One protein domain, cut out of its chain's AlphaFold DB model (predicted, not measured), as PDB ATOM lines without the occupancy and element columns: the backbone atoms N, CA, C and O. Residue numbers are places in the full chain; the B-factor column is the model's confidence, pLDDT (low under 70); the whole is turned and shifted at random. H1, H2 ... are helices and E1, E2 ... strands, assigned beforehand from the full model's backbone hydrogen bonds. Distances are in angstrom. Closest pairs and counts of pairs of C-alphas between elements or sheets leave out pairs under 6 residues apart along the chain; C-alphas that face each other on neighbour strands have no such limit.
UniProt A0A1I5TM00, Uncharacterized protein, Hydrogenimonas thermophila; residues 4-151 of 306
ATOM      1  N   ILE A   4     -16.393  11.982  44.460       48.16
ATOM      2  CA  ILE A   4     -15.903  12.854  43.381       48.16
ATOM      3  C   ILE A   4     -15.775  14.282  43.888       48.16
ATOM      4  O   ILE A   4     -16.694  14.803  44.514       48.16
ATOM      5  N   THR A   5     -14.679  14.943  43.525       54.88
ATOM      6  CA  THR A   5     -14.521  16.389  43.688       54.88
ATOM      7  C   THR A   5     -15.090  17.130  42.470       54.88
ATOM      8  O   THR A   5     -14.651  16.925  41.340       54.88
ATOM      9  N   LEU A   6     -16.085  17.982  42.705       44.78
ATOM     10  CA  LEU A   6     -16.826  18.793  41.744       44.78
ATOM     11  C   LEU A   6     -16.413  20.272  41.906       44.78
ATOM     12  O   LEU A   6     -17.062  21.020  42.628       44.78
ATOM     13  N   CYS A   7     -15.342  20.693  41.221       46.34
ATOM     14  CA  CYS A   7     -14.856  22.089  41.138       46.34
ATOM     15  C   CYS A   7     -14.404  22.752  42.462       46.34
ATOM     16  O   CYS A   7     -14.769  22.312  43.543       46.34
ATOM     17  N   ASN A   8     -13.642  23.856  42.369       41.59
ATOM     18  CA  ASN A   8     -13.292  24.734  43.501       41.59
ATOM     19  C   ASN A   8     -14.449  25.708  43.797       41.59
ATOM     20  O   ASN A   8     -14.724  26.593  42.986       41.59
ATOM     21  N   ILE A   9     -15.132  25.549  44.935       39.78
ATOM     22  CA  ILE A   9     -16.323  26.325  45.314       39.78
ATOM     23  C   ILE A   9     -16.181  26.802  46.762       39.78
ATOM     24  O   ILE A   9     -16.355  26.013  47.678       39.78
ATOM     25  N   ASN A  10     -15.972  28.100  46.990       34.97
ATOM     26  CA  ASN A  10     -15.969  28.651  48.351       34.97
ATOM     27  C   ASN A  10     -17.411  28.832  48.874       34.97
ATOM     28  O   ASN A  10     -18.082  29.766  48.422       34.97
ATOM     29  N   LYS A  11     -17.879  27.974  49.809       36.91
ATOM     30  CA  LYS A  11     -18.735  28.294  50.995       36.91
ATOM     31  C   LYS A  11     -19.385  27.076  51.696       36.91
ATOM     32  O   LYS A  11     -19.728  26.087  51.065       36.91
ATOM     33  N   LEU A  12     -19.622  27.263  53.006       41.69
ATOM     34  CA  LEU A  12     -20.001  26.345  54.099       41.69
ATOM     35  C   LEU A  12     -21.458  25.808  54.131       41.69
ATOM     36  O   LEU A  12     -22.240  26.227  54.985       41.69
ATOM     37  N   PHE A  13     -21.848  24.847  53.289       51.00
ATOM     38  CA  PHE A  13     -23.126  24.131  53.483       51.00
ATOM     39  C   PHE A  13     -23.011  22.636  53.150       51.00
ATOM     40  O   PHE A  13     -22.221  22.248  52.296       51.00
ATOM     41  N   GLN A  14     -23.807  21.799  53.827       58.56
ATOM     42  CA  GLN A  14     -23.992  20.382  53.497       58.56
ATOM     43  C   GLN A  14     -25.404  20.198  52.934       58.56
ATOM     44  O   GLN A  14     -26.374  20.487  53.633       58.56
ATOM     45  N   ASN A  15     -25.513  19.682  51.709       65.38
ATOM     46  CA  ASN A  15     -26.792  19.241  51.146       65.38
ATOM     47  C   ASN A  15     -26.842  17.716  51.141       65.38
ATOM     48  O   ASN A  15     -25.831  17.058  50.866       65.38
ATOM     49  N   ARG A  16     -28.017  17.164  51.448       69.44
ATOM     50  CA  ARG A  16     -28.262  15.725  51.411       69.44
ATOM     51  C   ARG A  16     -29.465  15.445  50.526       69.44
ATOM     52  O   ARG A  16     -30.466  16.148  50.586       69.44
ATOM     53  N   TYR A  17     -29.339  14.417  49.706       73.62
ATOM     54  CA  TYR A  17     -30.432  13.896  48.896       73.62
ATOM     55  C   TYR A  17     -30.493  12.394  49.097       73.62
ATOM     56  O   TYR A  17     -29.466  11.754  49.325       73.62
ATOM     57  N   VAL A  18     -31.691  11.835  49.022       74.12
ATOM     58  CA  VAL A  18     -31.904  10.398  49.152       74.12
ATOM     59  C   VAL A  18     -32.741   9.982  47.973       74.12
ATOM     60  O   VAL A  18     -33.877  10.419  47.844       74.12
ATOM     61  N   PHE A  19     -32.175   9.137  47.130       81.69
ATOM     62  CA  PHE A  19     -32.879   8.568  45.992       81.69
ATOM     63  C   PHE A  19     -33.052   7.067  46.185       81.69
ATOM     64  O   PHE A  19     -32.344   6.463  46.991       81.69
ATOM     65  N   THR A  20     -33.958   6.453  45.437       83.06
ATOM     66  CA  THR A  20     -34.092   4.989  45.371       83.06
ATOM     67  C   THR A  20     -33.927   4.520  43.933       83.06
ATOM     68  O   THR A  20     -34.026   5.329  43.020       83.06
ATOM     69  N   ASP A  21     -33.693   3.239  43.691       88.00
ATOM     70  CA  ASP A  21     -33.893   2.631  42.371       88.00
ATOM     71  C   ASP A  21     -35.050   1.621  42.379       88.00
ATOM     72  O   ASP A  21     -35.680   1.382  43.414       88.00
ATOM     73  N   GLU A  22     -35.337   1.033  41.213       85.56
ATOM     74  CA  GLU A  22     -36.402   0.034  41.038       85.56
ATOM     75  C   GLU A  22     -36.130  -1.292  41.779       85.56
ATOM     76  O   GLU A  22     -37.046  -2.085  41.987       85.56
ATOM     77  N   GLU A  23     -34.896  -1.531  42.235       86.25
ATOM     78  CA  GLU A  23     -34.521  -2.700  43.044       86.25
ATOM     79  C   GLU A  23     -34.664  -2.446  44.557       86.25
ATOM     80  O   GLU A  23     -34.369  -3.331  45.373       86.25
ATOM     81  N   GLY A  24     -35.112  -1.248  44.948       77.56
ATOM     82  CA  GLY A  24     -35.258  -0.842  46.345       77.56
ATOM     83  C   GLY A  24     -33.922  -0.583  47.044       77.56
ATOM     84  O   GLY A  24     -33.819  -0.772  48.262       77.56
ATOM     85  N   ILE A  25     -32.884  -0.205  46.290       84.62
ATOM     86  CA  ILE A  25     -31.623   0.303  46.837       84.62
ATOM     87  C   ILE A  25     -31.751   1.816  47.018       84.62
ATOM     88  O   ILE A  25     -32.151   2.525  46.100       84.62
ATOM     89  N   TYR A  26     -31.362   2.305  48.192       81.75
ATOM     90  CA  TYR A  26     -31.355   3.719  48.549       81.75
ATOM     91  C   TYR A  26     -29.960   4.311  48.344       81.75
ATOM     92  O   TYR A  26     -28.966   3.675  48.686       81.75
ATOM     93  N   TYR A  27     -29.878   5.545  47.856       82.81
ATOM     94  CA  TYR A  27     -28.634   6.262  47.589       82.81
ATOM     95  C   TYR A  27     -28.644   7.592  48.333       82.81
ATOM     96  O   TYR A  27     -29.331   8.531  47.930       82.81
ATOM     97  N   LEU A  28     -27.862   7.680  49.407       81.12
ATOM     98  CA  LEU A  28     -27.621   8.928  50.119       81.12
ATOM     99  C   LEU A  28     -26.513   9.699  49.410       81.12
ATOM    100  O   LEU A  28     -25.365   9.263  49.385       81.12
ATOM    101  N   TRP A  29     -26.857  10.851  48.853       82.38
ATOM    102  CA  TRP A  29     -25.909  11.776  48.249       82.38
ATOM    103  C   TRP A  29     -25.570  12.844  49.280       82.38
ATOM    104  O   TRP A  29     -26.454  13.580  49.717       82.38
ATOM    105  N   GLN A  30     -24.306  12.934  49.673       73.19
ATOM    106  CA  GLN A  30     -23.802  13.951  50.591       73.19
ATOM    107  C   GLN A  30     -22.846  14.869  49.848       73.19
ATOM    108  O   GLN A  30     -21.828  14.424  49.325       73.19
ATOM    109  N   ILE A  31     -23.178  16.155  49.806       70.88
ATOM    110  CA  ILE A  31     -22.356  17.155  49.131       70.88
ATOM    111  C   ILE A  31     -21.705  18.034  50.183       70.88
ATOM    112  O   ILE A  31     -22.393  18.711  50.951       70.88
ATOM    113  N   TYR A  32     -20.380  18.018  50.196       66.75
ATOM    114  CA  TYR A  32     -19.531  18.803  51.075       66.75
ATOM    115  C   TYR A  32     -18.902  19.932  50.275       66.75
ATOM    116  O   TYR A  32     -18.043  19.671  49.443       66.75
ATOM    117  N   PHE A  33     -19.299  21.176  50.514       61.94
ATOM    118  CA  PHE A  33     -18.634  22.332  49.914       61.94
ATOM    119  C   PHE A  33     -17.533  22.843  50.860       61.94
ATOM    120  O   PHE A  33     -17.781  23.044  52.048       61.94
ATOM    121  N   SER A  34     -16.316  23.030  50.347       54.28
ATOM    122  CA  SER A  34     -15.141  23.516  51.087       54.28
ATOM    123  C   SER A  34     -14.336  24.504  50.247       54.28
ATOM    124  O   SER A  34     -14.477  24.528  49.028       54.28
ATOM    125  N   ASP A  35     -13.416  25.245  50.867       44.94
ATOM    126  CA  ASP A  35     -12.535  26.186  50.152       44.94
ATOM    127  C   ASP A  35     -11.632  25.506  49.095       44.94
ATOM    128  O   ASP A  35     -11.086  26.160  48.208       44.94
ATOM    129  N   PHE A  36     -11.509  24.175  49.153       52.56
ATOM    130  CA  PHE A  36     -10.773  23.338  48.198       52.56
ATOM    131  C   PHE A  36     -11.681  22.643  47.173       52.56
ATOM    132  O   PHE A  36     -11.216  21.799  46.407       52.56
ATOM    133  N   GLY A  37     -12.977  22.957  47.183       57.06
ATOM    134  CA  GLY A  37     -13.962  22.408  46.266       57.06
ATOM    135  C   GLY A  37     -15.146  21.704  46.902       57.06
ATOM    136  O   GLY A  37     -15.239  21.571  48.125       57.06
ATOM    137  N   ALA A  38     -16.073  21.267  46.050       63.94
ATOM    138  CA  ALA A  38     -17.190  20.435  46.473       63.94
ATOM    139  C   ALA A  38     -16.825  18.954  46.356       63.94
ATOM    140  O   ALA A  38     -16.270  18.542  45.347       63.94
ATOM    141  N   THR A  39     -17.148  18.135  47.348       70.25
ATOM    142  CA  THR A  39     -17.028  16.676  47.277       70.25
ATOM    143  C   THR A  39     -18.413  16.065  47.374       70.25
ATOM    144  O   THR A  39     -19.131  16.326  48.334       70.25
ATOM    145  N   LEU A  40     -18.789  15.263  46.381       77.06
ATOM    146  CA  LEU A  40     -19.969  14.413  46.437       77.06
ATOM    147  C   LEU A  40     -19.552  13.015  46.888       77.06
ATOM    148  O   LEU A  40     -18.711  12.377  46.253       77.06
ATOM    149  N   GLU A  41     -20.189  12.542  47.947       78.75
ATOM    150  CA  GLU A  41     -20.147  11.165  48.416       78.75
ATOM    151  C   GLU A  41     -21.511  10.514  48.170       78.75
ATOM    152  O   GLU A  41     -22.549  11.114  48.454       78.75
ATOM    153  N   ILE A  42     -21.512   9.301  47.616       84.06
ATOM    154  CA  ILE A  42     -22.730   8.510  47.415       84.06
ATOM    155  C   ILE A  42     -22.596   7.219  48.211       84.06
ATOM    156  O   ILE A  42     -21.718   6.400  47.927       84.06
ATOM    157  N   VAL A  43     -23.498   7.027  49.170       79.81
ATOM    158  CA  VAL A  43     -23.549   5.827  50.009       79.81
ATOM    159  C   VAL A  43     -24.833   5.059  49.712       79.81
ATOM    160  O   VAL A  43     -25.926   5.627  49.753       79.81
ATOM    161  N   ALA A  44     -24.696   3.778  49.370       82.31
ATOM    162  CA  ALA A  44     -25.818   2.915  49.025       82.31
ATOM    163  C   ALA A  44     -26.273   2.093  50.236       82.31
ATOM    164  O   ALA A  44     -25.452   1.522  50.949       82.31
ATOM    165  N   PHE A  45     -27.583   1.991  50.448       80.69
ATOM    166  CA  PHE A  45     -28.184   1.246  51.551       80.69
ATOM    167  C   PHE A  45     -29.354   0.392  51.068       80.69
ATOM    168  O   PHE A  45     -30.022   0.718  50.088       80.69
ATOM    169  N   LYS A  46     -29.664  -0.679  51.798       78.25
ATOM    170  CA  LYS A  46     -30.858  -1.503  51.581       78.25
ATOM    171  C   LYS A  46     -31.594  -1.744  52.893       78.25
ATOM    172  O   LYS A  46     -30.966  -1.869  53.944       78.25
ATOM    173  N   LYS A  47     -32.925  -1.830  52.833       69.38
ATOM    174  CA  LYS A  47     -33.752  -2.236  53.977       69.38
ATOM    175  C   LYS A  47     -33.759  -3.766  54.080       69.38
ATOM    176  O   LYS A  47     -34.242  -4.445  53.179       69.38
ATOM    177  N   VAL A  48     -33.227  -4.298  55.175       72.00
ATOM    178  CA  VAL A  48     -33.191  -5.730  55.515       72.00
ATOM    179  C   VAL A  48     -33.733  -5.880  56.935       72.00
ATOM    180  O   VAL A  48     -33.267  -5.196  57.841       72.00
ATOM    181  N   ASP A  49     -34.757  -6.715  57.131       71.19
ATOM    182  CA  ASP A  49     -35.389  -6.959  58.441       71.19
ATOM    183  C   ASP A  49     -35.747  -5.673  59.216       71.19
ATOM    184  O   ASP A  49     -35.460  -5.526  60.407       71.19
ATOM    185  N   ASN A  50     -36.365  -4.708  58.525       56.34
ATOM    186  CA  ASN A  50     -36.727  -3.383  59.052       56.34
ATOM    187  C   ASN A  50     -35.550  -2.503  59.507       56.34
ATOM    188  O   ASN A  50     -35.758  -1.522  60.220       56.34
ATOM    189  N   LYS A  51     -34.325  -2.802  59.070       54.12
ATOM    190  CA  LYS A  51     -33.135  -1.978  59.313       54.12
ATOM    191  C   LYS A  51     -32.480  -1.578  58.000       54.12
ATOM    192  O   LYS A  51     -32.462  -2.356  57.053       54.12
ATOM    193  N   PHE A  52     -31.921  -0.375  57.951       63.16
ATOM    194  CA  PHE A  52     -31.113   0.067  56.818       63.16
ATOM    195  C   PHE A  52     -29.664  -0.350  57.025       63.16
ATOM    196  O   PHE A  52     -29.081  -0.085  58.077       63.16
ATOM    197  N   VAL A  53     -29.106  -1.029  56.029       68.06
ATOM    198  CA  VAL A  53     -27.737  -1.543  56.037       68.06
ATOM    199  C   VAL A  53     -27.025  -1.006  54.807       68.06
ATOM    200  O   VAL A  53     -27.593  -1.033  53.716       68.06
ATOM    201  N   GLU A  54     -25.813  -0.489  54.988       78.25
ATOM    202  CA  GLU A  54     -24.957  -0.060  53.879       78.25
ATOM    203  C   GLU A  54     -24.577  -1.266  53.019       78.25
ATOM    204  O   GLU A  54     -24.314  -2.352  53.544       78.25
ATOM    205  N   ILE A  55     -24.577  -1.092  51.700       80.88
ATOM    206  CA  ILE A  55     -24.246  -2.151  50.750       80.88
ATOM    207  C   ILE A  55     -23.214  -1.680  49.729       80.88
ATOM    208  O   ILE A  55     -23.183  -0.517  49.327       80.88
ATOM    209  N   GLU A  56     -22.419  -2.624  49.237       88.69
ATOM    210  CA  GLU A  56     -21.597  -2.412  48.050       88.69
ATOM    211  C   GLU A  56     -22.424  -2.678  46.785       88.69
ATOM    212  O   GLU A  56     -23.142  -3.674  46.684       88.69
ATOM    213  N   THR A  57     -22.331  -1.782  45.801       89.19
ATOM    214  CA  THR A  57     -23.001  -1.929  44.503       89.19
ATOM    215  C   THR A  57     -22.222  -1.210  43.406       89.19
ATOM    216  O   THR A  57     -21.675  -0.124  43.619       89.19
ATOM    217  N   THR A  58     -22.191  -1.787  42.201       91.94
ATOM    218  CA  THR A  58     -21.552  -1.177  41.020       91.94
ATOM    219  C   THR A  58     -22.275   0.086  40.555       91.94
ATOM    220  O   THR A  58     -21.660   0.961  39.950       91.94
ATOM    221  N   LYS A  59     -23.561   0.220  40.897       94.00
ATOM    222  CA  LYS A  59     -24.420   1.359  40.557       94.00
ATOM    223  C   LYS A  59     -23.911   2.694  41.097       94.00
ATOM    224  O   LYS A  59     -24.112   3.728  40.470       94.00
ATOM    225  N   VAL A  60     -23.188   2.687  42.221       91.50
ATOM    226  CA  VAL A  60     -22.532   3.909  42.711       91.50
ATOM    227  C   VAL A  60     -21.493   4.396  41.700       91.50
ATOM    228  O   VAL A  60     -21.475   5.578  41.379       91.50
ATOM    229  N   GLY A  61     -20.682   3.499  41.132       89.56
ATOM    230  CA  GLY A  61     -19.725   3.850  40.078       89.56
ATOM    231  C   GLY A  61     -20.405   4.436  38.838       89.56
ATOM    232  O   GLY A  61     -19.970   5.468  38.333       89.56
ATOM    233  N   GLU A  62     -21.521   3.840  38.409       93.88
ATOM    234  CA  GLU A  62     -22.320   4.333  37.277       93.88
ATOM    235  C   GLU A  62     -22.847   5.760  37.518       93.88
ATOM    236  O   GLU A  62     -22.734   6.619  36.640       93.88
ATOM    237  N   LEU A  63     -23.352   6.048  38.725       93.25
ATOM    238  CA  LEU A  63     -23.791   7.393  39.116       93.25
ATOM    239  C   LEU A  63     -22.646   8.397  39.127       93.25
ATOM    240  O   LEU A  63     -22.786   9.510  38.617       93.25
ATOM    241  N   LEU A  64     -21.512   8.010  39.706       90.25
ATOM    242  CA  LEU A  64     -20.328   8.854  39.770       90.25
ATOM    243  C   LEU A  64     -19.857   9.217  38.349       90.25
ATOM    244  O   LEU A  64     -19.606  10.389  38.058       90.25
ATOM    245  N   ASP A  65     -19.802   8.256  37.432       90.31
ATOM    246  CA  ASP A  65     -19.383   8.511  36.052       90.31
ATOM    247  C   ASP A  65     -20.395   9.350  35.259       90.31
ATOM    248  O   ASP A  65     -19.996  10.245  34.505       90.31
ATOM    249  N   TYR A  66     -21.695   9.140  35.476       93.75
ATOM    250  CA  TYR A  66     -22.744   9.996  34.920       93.75
ATOM    251  C   TYR A  66     -22.620  11.447  35.398       93.75
ATOM    252  O   TYR A  66     -22.636  12.372  34.584       93.75
ATOM    253  N   LEU A  67     -22.437  11.666  36.702       89.81
ATOM    254  CA  LEU A  67     -22.316  13.009  37.270       89.81
ATOM    255  C   LEU A  67     -21.039  13.708  36.810       89.81
ATOM    256  O   LEU A  67     -21.093  14.893  36.478       89.81
ATOM    257  N   LYS A  68     -19.915  12.985  36.696       87.50
ATOM    258  CA  LYS A  68     -18.703  13.518  36.051       87.50
ATOM    259  C   LYS A  68     -19.016  13.996  34.645       87.50
ATOM    260  O   LYS A  68     -18.697  15.132  34.328       87.50
ATOM    261  N   PHE A  69     -19.654  13.166  33.818       89.81
ATOM    262  CA  PHE A  69     -20.026  13.549  32.455       89.81
ATOM    263  C   PHE A  69     -20.935  14.784  32.437       89.81
ATOM    264  O   PHE A  69     -20.688  15.725  31.681       89.81
ATOM    265  N   ARG A  70     -21.970  14.803  33.282       87.00
ATOM    266  CA  ARG A  70     -22.983  15.861  33.285       87.00
ATOM    267  C   ARG A  70     -22.435  17.207  33.754       87.00
ATOM    268  O   ARG A  70     -22.894  18.248  33.279       87.00
ATOM    269  N   LEU A  71     -21.462  17.182  34.660       85.69
ATOM    270  CA  LEU A  71     -20.908  18.367  35.311       85.69
ATOM    271  C   LEU A  71     -19.521  18.771  34.778       85.69
ATOM    272  O   LEU A  71     -19.030  19.828  35.162       85.69
ATOM    273  N   LEU A  72     -18.915  17.997  33.863       80.31
ATOM    274  CA  LEU A  72     -17.516  18.139  33.410       80.31
ATOM    275  C   LEU A  72     -17.125  19.553  32.953       80.31
ATOM    276  O   LEU A  72     -15.979  19.955  33.113       80.31
ATOM    277  N   ASN A  73     -18.075  20.301  32.390       78.31
ATOM    278  CA  ASN A  73     -17.867  21.650  31.853       78.31
ATOM    279  C   ASN A  73     -18.803  22.685  32.491       78.31
ATOM    280  O   ASN A  73     -19.104  23.710  31.879       78.31
ATOM    281  N   LYS A  74     -19.332  22.391  33.680       80.50
ATOM    282  CA  LYS A  74     -20.243  23.284  34.393       80.50
ATOM    283  C   LYS A  74     -19.470  24.209  35.320       80.50
ATOM    284  O   LYS A  74     -18.533  23.795  35.998       80.50
ATOM    285  N   SER A  75     -19.871  25.474  35.354       77.00
ATOM    286  CA  SER A  75     -19.400  26.426  36.358       77.00
ATOM    287  C   SER A  75     -19.889  26.039  37.757       77.00
ATOM    288  O   SER A  75     -20.887  25.338  37.918       77.00
ATOM    289  N   ALA A  76     -19.224  26.557  38.791       72.00
ATOM    290  CA  ALA A  76     -19.637  26.364  40.182       72.00
ATOM    291  C   ALA A  76     -21.111  26.751  40.422       72.00
ATOM    292  O   ALA A  76     -21.837  26.030  41.105       72.00
ATOM    293  N   SER A  77     -21.572  27.857  39.825       75.31
ATOM    294  CA  SER A  77     -22.970  28.293  39.904       75.31
ATOM    295  C   SER A  77     -23.931  27.305  39.249       75.31
ATOM    296  O   SER A  77     -24.954  26.991  39.848       75.31
ATOM    297  N   GLU A  78     -23.592  26.767  38.074       79.81
ATOM    298  CA  GLU A  78     -24.429  25.779  37.380       79.81
ATOM    299  C   GLU A  78     -24.492  24.442  38.132       79.81
ATOM    300  O   GLU A  78     -25.525  23.777  38.121       79.81
ATOM    301  N   ILE A  79     -23.410  24.044  38.806       77.62
ATOM    302  CA  ILE A  79     -23.389  22.843  39.655       77.62
ATOM    303  C   ILE A  79     -24.297  23.039  40.873       77.62
ATOM    304  O   ILE A  79     -25.102  22.166  41.195       77.62
ATOM    305  N   ILE A  80     -24.207  24.195  41.540       75.56
ATOM    306  CA  ILE A  80     -25.096  24.535  42.659       75.56
ATOM    307  C   ILE A  80     -26.555  24.557  42.191       75.56
ATOM    308  O   ILE A  80     -27.426  24.029  42.881       75.56
ATOM    309  N   GLU A  81     -26.828  25.155  41.033       81.94
ATOM    310  CA  GLU A  81     -28.168  25.219  40.451       81.94
ATOM    311  C   GLU A  81     -28.712  23.829  40.109       81.94
ATOM    312  O   GLU A  81     -29.865  23.546  40.424       81.94
ATOM    313  N   PHE A  82     -27.879  22.934  39.569       85.62
ATOM    314  CA  PHE A  82     -28.244  21.535  39.341       85.62
ATOM    315  C   PHE A  82     -28.691  20.846  40.635       85.62
ATOM    316  O   PHE A  82     -29.767  20.263  40.678       85.62
ATOM    317  N   PHE A  83     -27.925  20.942  41.723       78.94
ATOM    318  CA  PHE A  83     -28.336  20.305  42.979       78.94
ATOM    319  C   PHE A  83     -29.553  20.995  43.616       78.94
ATOM    320  O   PHE A  83     -30.431  20.330  44.168       78.94
ATOM    321  N   ARG A  84     -29.673  22.322  43.497       76.44
ATOM    322  CA  ARG A  84     -30.878  23.045  43.937       76.44
ATOM    323  C   ARG A  84     -32.120  22.645  43.143       76.44
ATOM    324  O   ARG A  84     -33.196  22.563  43.728       76.44
ATOM    325  N   SER A  85     -32.005  22.364  41.847       80.25
ATOM    326  CA  SER A  85     -33.161  21.926  41.062       80.25
ATOM    327  C   SER A  85     -33.674  20.560  41.524       80.25
ATOM    328  O   SER A  85     -34.886  20.370  41.571       80.25
ATOM    329  N   LEU A  86     -32.792  19.665  41.994       78.19
ATOM    330  CA  LEU A  86     -33.192  18.393  42.612       78.19
ATOM    331  C   LEU A  86     -34.038  18.606  43.877       78.19
ATOM    332  O   LEU A  86     -35.036  17.914  44.073       78.19
ATOM    333  N   SER A  87     -33.708  19.605  44.706       67.25
ATOM    334  CA  SER A  87     -34.546  19.962  45.865       67.25
ATOM    335  C   SER A  87     -35.885  20.594  45.473       67.25
ATOM    336  O   SER A  87     -36.816  20.572  46.270       67.25
ATOM    337  N   SER A  88     -36.032  21.093  44.246       69.75
ATOM    338  CA  SER A  88     -37.261  21.733  43.758       69.75
ATOM    339  C   SER A  88     -38.206  20.788  43.009       69.75
ATOM    340  O   SER A  88     -39.255  21.232  42.556       69.75
ATOM    341  N   LEU A  89     -37.873  19.501  42.867       70.56
ATOM    342  CA  LEU A  89     -38.716  18.533  42.152       70.56
ATOM    343  C   LEU A  89     -40.060  18.315  42.864       70.56
ATOM    344  O   LEU A  89     -40.070  17.865  44.003       70.56
ATOM    345  N   GLU A  90     -41.194  18.598  42.230       69.50
ATOM    346  CA  GLU A  90     -42.515  18.411  42.848       69.50
ATOM    347  C   GLU A  90     -43.218  17.161  42.314       69.50
ATOM    348  O   GLU A  90     -43.158  16.878  41.119       69.50
ATOM    349  N   PHE A  91     -43.909  16.438  43.200       68.25
ATOM    350  CA  PHE A  91     -44.797  15.347  42.806       68.25
ATOM    351  C   PHE A  91     -46.004  15.894  42.045       68.25
ATOM    352  O   PHE A  91     -46.705  16.801  42.515       68.25
ATOM    353  N   SER A  92     -46.271  15.317  40.881       71.94
ATOM    354  CA  SER A  92     -47.453  15.624  40.090       71.94
ATOM    355  C   SER A  92     -48.637  14.843  40.644       71.94
ATOM    356  O   SER A  92     -48.775  13.649  40.410       71.94
ATOM    357  N   ILE A  93     -49.550  15.520  41.347       73.50
ATOM    358  CA  ILE A  93     -50.776  14.885  41.851       73.50
ATOM    359  C   ILE A  93     -51.875  14.962  40.774       73.50
ATOM    360  O   ILE A  93     -52.298  16.067  40.417       73.50
ATOM    361  N   PRO A  94     -52.390  13.824  40.262       78.06
ATOM    362  CA  PRO A  94     -53.508  13.807  39.323       78.06
ATOM    363  C   PRO A  94     -54.725  14.612  39.801       78.06
ATOM    364  O   PRO A  94     -55.158  14.488  40.949       78.06
ATOM    365  N   LYS A  95     -55.349  15.376  38.891       83.44
ATOM    366  CA  LYS A  95     -56.543  16.192  39.193       83.44
ATOM    367  C   LYS A  95     -57.672  15.390  39.839       83.44
ATOM    368  O   LYS A  95     -58.269  15.863  40.794       83.44
ATOM    369  N   SER A  96     -57.906  14.160  39.382       82.19
ATOM    370  CA  SER A  96     -58.932  13.269  39.937       82.19
ATOM    371  C   SER A  96     -58.722  12.941  41.421       82.19
ATOM    372  O   SER A  96     -59.683  12.711  42.153       82.19
ATOM    373  N   ILE A  97     -57.475  12.936  41.894       77.44
ATOM    374  CA  ILE A  97     -57.129  12.695  43.301       77.44
ATOM    375  C   ILE A  97     -57.352  13.969  44.112       77.44
ATOM    376  O   ILE A  97     -57.929  13.901  45.196       77.44
ATOM    377  N   ILE A  98     -56.971  15.124  43.561       79.62
ATOM    378  CA  ILE A  98     -57.246  16.435  44.164       79.62
ATOM    379  C   ILE A  98     -58.756  16.648  44.304       79.62
ATOM    380  O   ILE A  98     -59.215  17.070  45.360       79.62
ATOM    381  N   GLU A  99     -59.538  16.302  43.284       83.25
ATOM    382  CA  GLU A  99     -61.003  16.363  43.315       83.25
ATOM    383  C   GLU A  99     -61.595  15.427  44.375       83.25
ATOM    384  O   GLU A  99     -62.550  15.796  45.057       83.25
ATOM    385  N   LYS A 100     -61.019  14.232  44.551       80.81
ATOM    386  CA  LYS A 100     -61.519  13.237  45.506       80.81
ATOM    387  C   LYS A 100     -61.192  13.570  46.960       80.81
ATOM    388  O   LYS A 100     -62.041  13.385  47.828       80.81
ATOM    389  N   PHE A 101     -59.960  13.989  47.239       75.50
ATOM    390  CA  PHE A 101     -59.474  14.173  48.610       75.50
ATOM    391  C   PHE A 101     -59.387  15.637  49.048       75.50
ATOM    392  O   PHE A 101     -59.290  15.923  50.242       75.50
ATOM    393  N   GLY A 102     -59.441  16.569  48.102       72.62
ATOM    394  CA  GLY A 102     -59.224  17.989  48.328       72.62
ATOM    395  C   GLY A 102     -57.742  18.371  48.304       72.62
ATOM    396  O   GLY A 102     -56.851  17.611  48.692       72.62
ATOM    397  N   GLU A 103     -57.477  19.607  47.887       67.00
ATOM    398  CA  GLU A 103     -56.125  20.166  47.763       67.00
ATOM    399  C   GLU A 103     -55.370  20.178  49.099       67.00
ATOM    400  O   GLU A 103     -54.195  19.823  49.162       67.00
ATOM    401  N   LYS A 104     -56.065  20.511  50.195       62.81
ATOM    402  CA  LYS A 104     -55.477  20.545  51.541       62.81
ATOM    403  C   LYS A 104     -54.976  19.169  51.985       62.81
ATOM    404  O   LYS A 104     -53.890  19.083  52.546       62.81
ATOM    405  N   PHE A 105     -55.740  18.108  51.721       69.81
ATOM    406  CA  PHE A 105     -55.314  16.737  52.011       69.81
ATOM    407  C   PHE A 105     -54.090  16.368  51.177       69.81
ATOM    408  O   PHE A 105     -53.087  15.912  51.719       69.81
ATOM    409  N   CYS A 106     -54.160  16.604  49.865       67.81
ATOM    410  CA  CYS A 106     -53.093  16.248  48.936       67.81
ATOM    411  C   CYS A 106     -51.784  16.956  49.305       67.81
ATOM    412  O   CYS A 106     -50.728  16.338  49.327       67.81
ATOM    413  N   ARG A 107     -51.858  18.230  49.692       62.69
ATOM    414  CA  ARG A 107     -50.696  18.985  50.158       62.69
ATOM    415  C   ARG A 107     -50.122  18.457  51.474       62.69
ATOM    416  O   ARG A 107     -48.909  18.431  51.613       62.69
ATOM    417  N   LEU A 108     -50.972  18.092  52.435       58.94
ATOM    418  CA  LEU A 108     -50.529  17.664  53.765       58.94
ATOM    419  C   LEU A 108     -49.964  16.245  53.782       58.94
ATOM    420  O   LEU A 108     -49.024  15.987  54.521       58.94
ATOM    421  N   PHE A 109     -50.559  15.341  53.007       62.38
ATOM    422  CA  PHE A 109     -50.240  13.919  53.084       62.38
ATOM    423  C   PHE A 109     -49.539  13.402  51.832       62.38
ATOM    424  O   PHE A 109     -48.661  12.574  51.962       62.38
ATOM    425  N   LEU A 110     -49.874  13.879  50.630       60.00
ATOM    426  CA  LEU A 110     -49.332  13.309  49.385       60.00
ATOM    427  C   LEU A 110     -48.122  14.057  48.826       60.00
ATOM    428  O   LEU A 110     -47.391  13.494  48.021       60.00
ATOM    429  N   ARG A 111     -47.936  15.331  49.194       53.28
ATOM    430  CA  ARG A 111     -46.959  16.195  48.522       53.28
ATOM    431  C   ARG A 111     -45.547  16.130  49.103       53.28
ATOM    432  O   ARG A 111     -44.651  16.517  48.369       53.28
ATOM    433  N   ASP A 112     -45.313  15.683  50.346       50.16
ATOM    434  CA  ASP A 112     -43.966  15.880  50.925       50.16
ATOM    435  C   ASP A 112     -43.580  15.128  52.219       50.16
ATOM    436  O   ASP A 112     -42.676  15.572  52.922       50.16
ATOM    437  N   ALA A 113     -44.190  13.999  52.590       43.28
ATOM    438  CA  ALA A 113     -43.704  13.272  53.771       43.28
ATOM    439  C   ALA A 113     -44.179  11.819  53.803       43.28
ATOM    440  O   ALA A 113     -45.218  11.528  54.388       43.28
ATOM    441  N   ASP A 114     -43.401  10.899  53.229       37.00
ATOM    442  CA  ASP A 114     -43.365   9.558  53.810       37.00
ATOM    443  C   ASP A 114     -42.224   9.537  54.832       37.00
ATOM    444  O   ASP A 114     -41.040   9.648  54.514       37.00
ATOM    445  N   SER A 115     -42.626   9.535  56.097       38.78
ATOM    446  CA  SER A 115     -41.797   9.663  57.290       38.78
ATOM    447  C   SER A 115     -41.365   8.314  57.857       38.78
ATOM    448  O   SER A 115     -40.771   8.266  58.941       38.78
ATOM    449  N   GLU A 116     -41.577   7.207  57.135       35.66
ATOM    450  CA  GLU A 116     -40.929   5.944  57.476       35.66
ATOM    451  C   GLU A 116     -39.424   5.962  57.132       35.66
ATOM    452  O   GLU A 116     -38.913   5.210  56.307       35.66
ATOM    453  N   LEU A 117     -38.681   6.744  57.920       38.09
ATOM    454  CA  LEU A 117     -37.358   6.374  58.423       38.09
ATOM    455  C   LEU A 117     -36.161   6.373  57.464       38.09
ATOM    456  O   LEU A 117     -35.251   5.586  57.697       38.09
ATOM    457  N   LEU A 118     -36.010   7.319  56.534       36.03
ATOM    458  CA  LEU A 118     -34.644   7.698  56.136       36.03
ATOM    459  C   LEU A 118     -34.502   9.194  55.875       36.03
ATOM    460  O   LEU A 118     -34.727   9.691  54.781       36.03
ATOM    461  N   PHE A 119     -33.989   9.841  56.923       35.00
ATOM    462  CA  PHE A 119     -33.543  11.225  57.016       35.00
ATOM    463  C   PHE A 119     -34.687  12.230  57.155       35.00
ATOM    464  O   PHE A 119     -35.493  12.434  56.265       35.00
ATOM    465  N   LEU A 120     -34.694  12.918  58.299       35.72
ATOM    466  CA  LEU A 120     -35.473  14.125  58.604       35.72
ATOM    467  C   LEU A 120     -35.074  15.317  57.707       35.72
ATOM    468  O   LEU A 120     -35.019  16.460  58.159       35.72
ATOM    469  N   ASP A 121     -34.689  15.039  56.467       36.94
ATOM    470  CA  ASP A 121     -34.379  16.025  55.461       36.94
ATOM    471  C   ASP A 121     -35.650  16.271  54.661       36.94
ATOM    472  O   ASP A 121     -36.164  15.396  53.973       36.94
ATOM    473  N   THR A 122     -36.133  17.497  54.743       37.94
ATOM    474  CA  THR A 122     -37.298  18.012  54.020       37.94
ATOM    475  C   THR A 122     -37.118  17.968  52.504       37.94
ATOM    476  O   THR A 122     -38.028  18.315  51.762       37.94
ATOM    477  N   ASN A 123     -35.916  17.613  52.041       39.66
ATOM    478  CA  ASN A 123     -35.539  17.500  50.641       39.66
ATOM    479  C   ASN A 123     -35.224  16.052  50.226       39.66
ATOM    480  O   ASN A 123     -34.844  15.832  49.073       39.66
ATOM    481  N   ALA A 124     -35.353  15.066  51.125       43.34
ATOM    482  CA  ALA A 124     -35.202  13.648  50.798       43.34
ATOM    483  C   ALA A 124     -36.425  13.177  50.002       43.34
ATOM    484  O   ALA A 124     -37.388  12.631  50.529       43.34
ATOM    485  N   LYS A 125     -36.399  13.447  48.701       52.25
ATOM    486  CA  LYS A 125     -37.459  13.064  47.778       52.25
ATOM    487  C   LYS A 125     -37.125  11.695  47.207       52.25
ATOM    488  O   LYS A 125     -36.116  11.570  46.521       52.25
ATOM    489  N   HIS A 126     -37.986  10.703  47.428       64.12
ATOM    490  CA  HIS A 126     -37.842   9.328  46.923       64.12
ATOM    491  C   HIS A 126     -38.004   9.210  45.391       64.12
ATOM    492  O   HIS A 126     -38.663   8.297  44.897       64.12
ATOM    493  N   TRP A 127     -37.421  10.129  44.618       78.62
ATOM    494  CA  TRP A 127     -37.317   9.978  43.174       78.62
ATOM    495  C   TRP A 127     -36.532   8.714  42.854       78.62
ATOM    496  O   TRP A 127     -35.519   8.397  43.493       78.62
ATOM    497  N   ILE A 128     -37.029   7.994  41.859       85.38
ATOM    498  CA  ILE A 128     -36.434   6.760  41.382       85.38
ATOM    499  C   ILE A 128     -35.339   7.132  40.386       85.38
ATOM    500  O   ILE A 128     -35.609   7.797  39.387       85.38
ATOM    501  N   ILE A 129     -34.105   6.710  40.640       91.25
ATOM    502  CA  ILE A 129     -33.011   6.784  39.676       91.25
ATOM    503  C   ILE A 129     -33.270   5.745  38.593       91.25
ATOM    504  O   ILE A 129     -33.280   4.539  38.852       91.25
ATOM    505  N   ASP A 130     -33.429   6.228  37.370       93.81
ATOM    506  CA  ASP A 130     -33.518   5.410  36.173       93.81
ATOM    507  C   ASP A 130     -32.102   5.124  35.655       93.81
ATOM    508  O   ASP A 130     -31.476   5.933  34.963       93.81
ATOM    509  N   PHE A 131     -31.568   3.962  36.031       94.06
ATOM    510  CA  PHE A 131     -30.209   3.575  35.666       94.06
ATOM    511  C   PHE A 131     -30.027   3.301  34.168       94.06
ATOM    512  O   PHE A 131     -28.896   3.385  33.683       94.06
ATOM    513  N   GLU A 132     -31.092   3.021  33.413       94.06
ATOM    514  CA  GLU A 132     -30.991   2.940  31.952       94.06
ATOM    515  C   GLU A 132     -30.671   4.323  31.377       94.06
ATOM    516  O   GLU A 132     -29.736   4.472  30.586       94.06
ATOM    517  N   LYS A 133     -31.358   5.360  31.864       95.00
ATOM    518  CA  LYS A 133     -31.097   6.754  31.480       95.00
ATOM    519  C   LYS A 133     -29.743   7.270  31.962       95.00
ATOM    520  O   LYS A 133     -29.057   7.973  31.218       95.00
ATOM    521  N   VAL A 134     -29.306   6.883  33.165       94.69
ATOM    522  CA  VAL A 134     -27.945   7.168  33.670       94.69
ATOM    523  C   VAL A 134     -26.891   6.590  32.718       94.69
ATOM    524  O   VAL A 134     -25.962   7.300  32.324       94.69
ATOM    525  N   LYS A 135     -27.054   5.331  32.287       93.62
ATOM    526  CA  LYS A 135     -26.143   4.665  31.335       93.62
ATOM    527  C   LYS A 135     -26.144   5.337  29.963       93.62
ATOM    528  O   LYS A 135     -25.075   5.512  29.375       93.62
ATOM    529  N   ASN A 136     -27.312   5.766  29.492       94.38
ATOM    530  CA  ASN A 136     -27.474   6.479  28.221       94.38
ATOM    531  C   ASN A 136     -27.055   7.958  28.285       94.38
ATOM    532  O   ASN A 136     -26.904   8.598  27.246       94.38
ATOM    533  N   ARG A 137     -26.770   8.474  29.489       92.44
ATOM    534  CA  ARG A 137     -26.386   9.866  29.769       92.44
ATOM    535  C   ARG A 137     -27.472  10.888  29.431       92.44
ATOM    536  O   ARG A 137     -27.168  12.023  29.052       92.44
ATOM    537  N   ASP A 138     -28.724  10.500  29.623       91.38
ATOM    538  CA  ASP A 138     -29.870  11.364  29.371       91.38
ATOM    539  C   ASP A 138     -29.915  12.536  30.367       91.38
ATOM    540  O   ASP A 138     -29.379  12.475  31.481       91.38
ATOM    541  N   SER A 139     -30.549  13.642  29.969       85.88
ATOM    542  CA  SER A 139     -30.697  14.821  30.834       85.88
ATOM    543  C   SER A 139     -31.668  14.592  31.990       85.88
ATOM    544  O   SER A 139     -31.466  15.139  33.072       85.88
ATOM    545  N   GLU A 140     -32.708  13.795  31.763       88.69
ATOM    546  CA  GLU A 140     -33.691  13.402  32.769       88.69
ATOM    547  C   GLU A 140     -33.387  11.972  33.204       88.69
ATOM    548  O   GLU A 140     -33.605  11.050  32.434       88.69
ATOM    549  N   PHE A 141     -32.882  11.774  34.419       92.25
ATOM    550  CA  PHE A 141     -32.501  10.452  34.943       92.25
ATOM    551  C   PHE A 141     -33.324  10.038  36.171       92.25
ATOM    552  O   PHE A 141     -33.063   9.009  36.787       92.25
ATOM    553  N   LEU A 142     -34.297  10.868  36.544       89.62
ATOM    554  CA  LEU A 142     -35.183  10.645  37.673       89.62
ATOM    555  C   LEU A 142     -36.593  10.364  37.168       89.62
ATOM    556  O   LEU A 142     -37.059  10.967  36.199       89.62
ATOM    557  N   LYS A 143     -37.266   9.451  37.854       87.69
ATOM    558  CA  LYS A 143     -38.649   9.054  37.625       87.69
ATOM    559  C   LYS A 143     -39.439   9.266  38.907       87.69
ATOM    560  O   LYS A 143     -38.955   8.984  40.004       87.69
ATOM    561  N   GLU A 144     -40.646   9.791  38.754       79.69
ATOM    562  CA  GLU A 144     -41.561   9.955  39.875       79.69
ATOM    563  C   GLU A 144     -41.988   8.557  40.359       79.69
ATOM    564  O   GLU A 144     -42.369   7.727  39.525       79.69
ATOM    565  N   PRO A 145     -41.878   8.236  41.660       73.88
ATOM    566  CA  PRO A 145     -42.393   6.985  42.187       73.88
ATOM    567  C   PRO A 145     -43.912   6.914  42.037       73.88
ATOM    568  O   PRO A 145     -44.609   7.928  41.973       73.88
ATOM    569  N   ASP A 146     -44.430   5.688  42.030       72.50
ATOM    570  CA  ASP A 146     -45.868   5.470  42.059       72.50
ATOM    571  C   ASP A 146     -46.468   6.130  43.307       72.50
ATOM    572  O   ASP A 146     -46.072   5.840  44.435       72.50
ATOM    573  N   LEU A 147     -47.492   6.961  43.106       68.50
ATOM    574  CA  LEU A 147     -48.202   7.629  44.198       68.50
ATOM    575  C   LEU A 147     -48.923   6.639  45.135       68.50
ATOM    576  O   LEU A 147     -49.271   7.001  46.254       68.50
ATOM    577  N   PHE A 148     -49.185   5.402  44.688       68.62
ATOM    578  CA  PHE A 148     -49.951   4.415  45.448       68.62
ATOM    579  C   PHE A 148     -49.344   3.006  45.440       68.62
ATOM    580  O   PHE A 148     -48.888   2.534  44.397       68.62
ATOM    581  N   PRO A 149     -49.515   2.241  46.536       68.44
ATOM    582  CA  PRO A 149     -50.170   2.633  47.786       68.44
ATOM    583  C   PRO A 149     -49.295   3.587  48.613       68.44
ATOM    584  O   PRO A 149     -48.079   3.458  48.612       68.44
ATOM    585  N   PHE A 150     -49.926   4.514  49.326       70.88
ATOM    586  CA  PHE A 150     -49.248   5.504  50.163       70.88
ATOM    587  C   PHE A 150     -49.535   5.232  51.640       70.88
ATOM    588  O   PHE A 150     -50.685   4.948  51.985       70.88
ATOM    589  N   PHE A 151     -48.534   5.301  52.518       66.50
ATOM    590  CA  PHE A 151     -48.706   5.040  53.947       66.50
ATOM    591  C   PHE A 151     -48.407   6.284  54.784       66.50
ATOM    592  O   PHE A 151     -47.346   6.876  54.696       66.50
TER     593      PHE A 151
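What this domain is: This is residues 4 to 151 of the 306 residues of an uncharacterized protein of Hydrogenimonas thermophila (UniProt A0A1I5TM00). Look first for a strongly twisted antiparallel sheet, mostly the long strands E2, E3 and E4, with H1 and H2 packed on it as a corner and the small helix H5 on H1. At the far end of the longest axis, H3 and H4 make a small head away from this body, and the long stretch 111 to 130 leads from the head back towards H5. The 148 printed residues hold five named strands, then five named helices, in a mixed class; the branched sheet is antiparallel in its four pairs. The whole is compact, with a radius of gyration of the C-alphas of 16.5 A and spans of 50 by 35 by 31 A.

Where its parts are: Find C-alpha 4 at (-15.903, 12.854, 43.381), where E1 begins and runs to residue 6. Next come E2, residues 14 to 20 and 20.1 A long, E3, residues 25 to 34 and 28.8 A, E4, residues 37 to 48 and 35.3 A, and E5, residues 51 to 54. H1 follows, residues 59 to 71 and 18.1 A, then H2, residues 76 to 87 and 17.2 A. Find H3 at residues 95 to 101, starting at (-56.543, 16.192, 39.193), and H4 at residues 103 to 110. H5, residues 131 to 136, ends at (-27.474, 6.479, 28.221).

How they stand to each other: Start at E4, where E1 and E5 lie on one side and E3 on the other side. E2 to E5 form a meander, each strand the antiparallel neighbour of the one before; E1 to E4 form a Greek key, with E1 the antiparallel neighbour of E4. Look for N 17 and O 29 at 3.0 A in the hairpin of E2 and E3, N 30 and O 41 at 2.8 A between E3 and E4, N 46 and O 53 at 2.8 A between E4 and E5, and N 6 and O 38 at 2.7 A between E1 and E4. H1 is on the sheet at a height of 6.3 A, its C-alpha of Val 60 lying 6.6 A from that of Ile 42. H2 is on it at 9.3 A. H1 and H5 touch at a steep tilt of 43 degrees, closest at the C-alphas of Tyr 66 and Val 134, 6.1 A apart. H3 and H4 are close but not clearly touching, about perpendicular at 87 degrees, closest at the C-alphas of Ile 98 and Cys 106, 6.3 A apart. In H1 to H5 every O i to N i+4 pair is within hydrogen-bond range.

The domain as a whole: The C-alphas of Phe 36 and Lys 100, the two farthest apart, are 51.8 A apart. The printed part has no cut, and the link from H4 to H5 is long, with 20 residues. The mean pLDDT of the printed part is 71.7; look for values under 70 in 57 residues, among them 4 to 16 and 103 to 126.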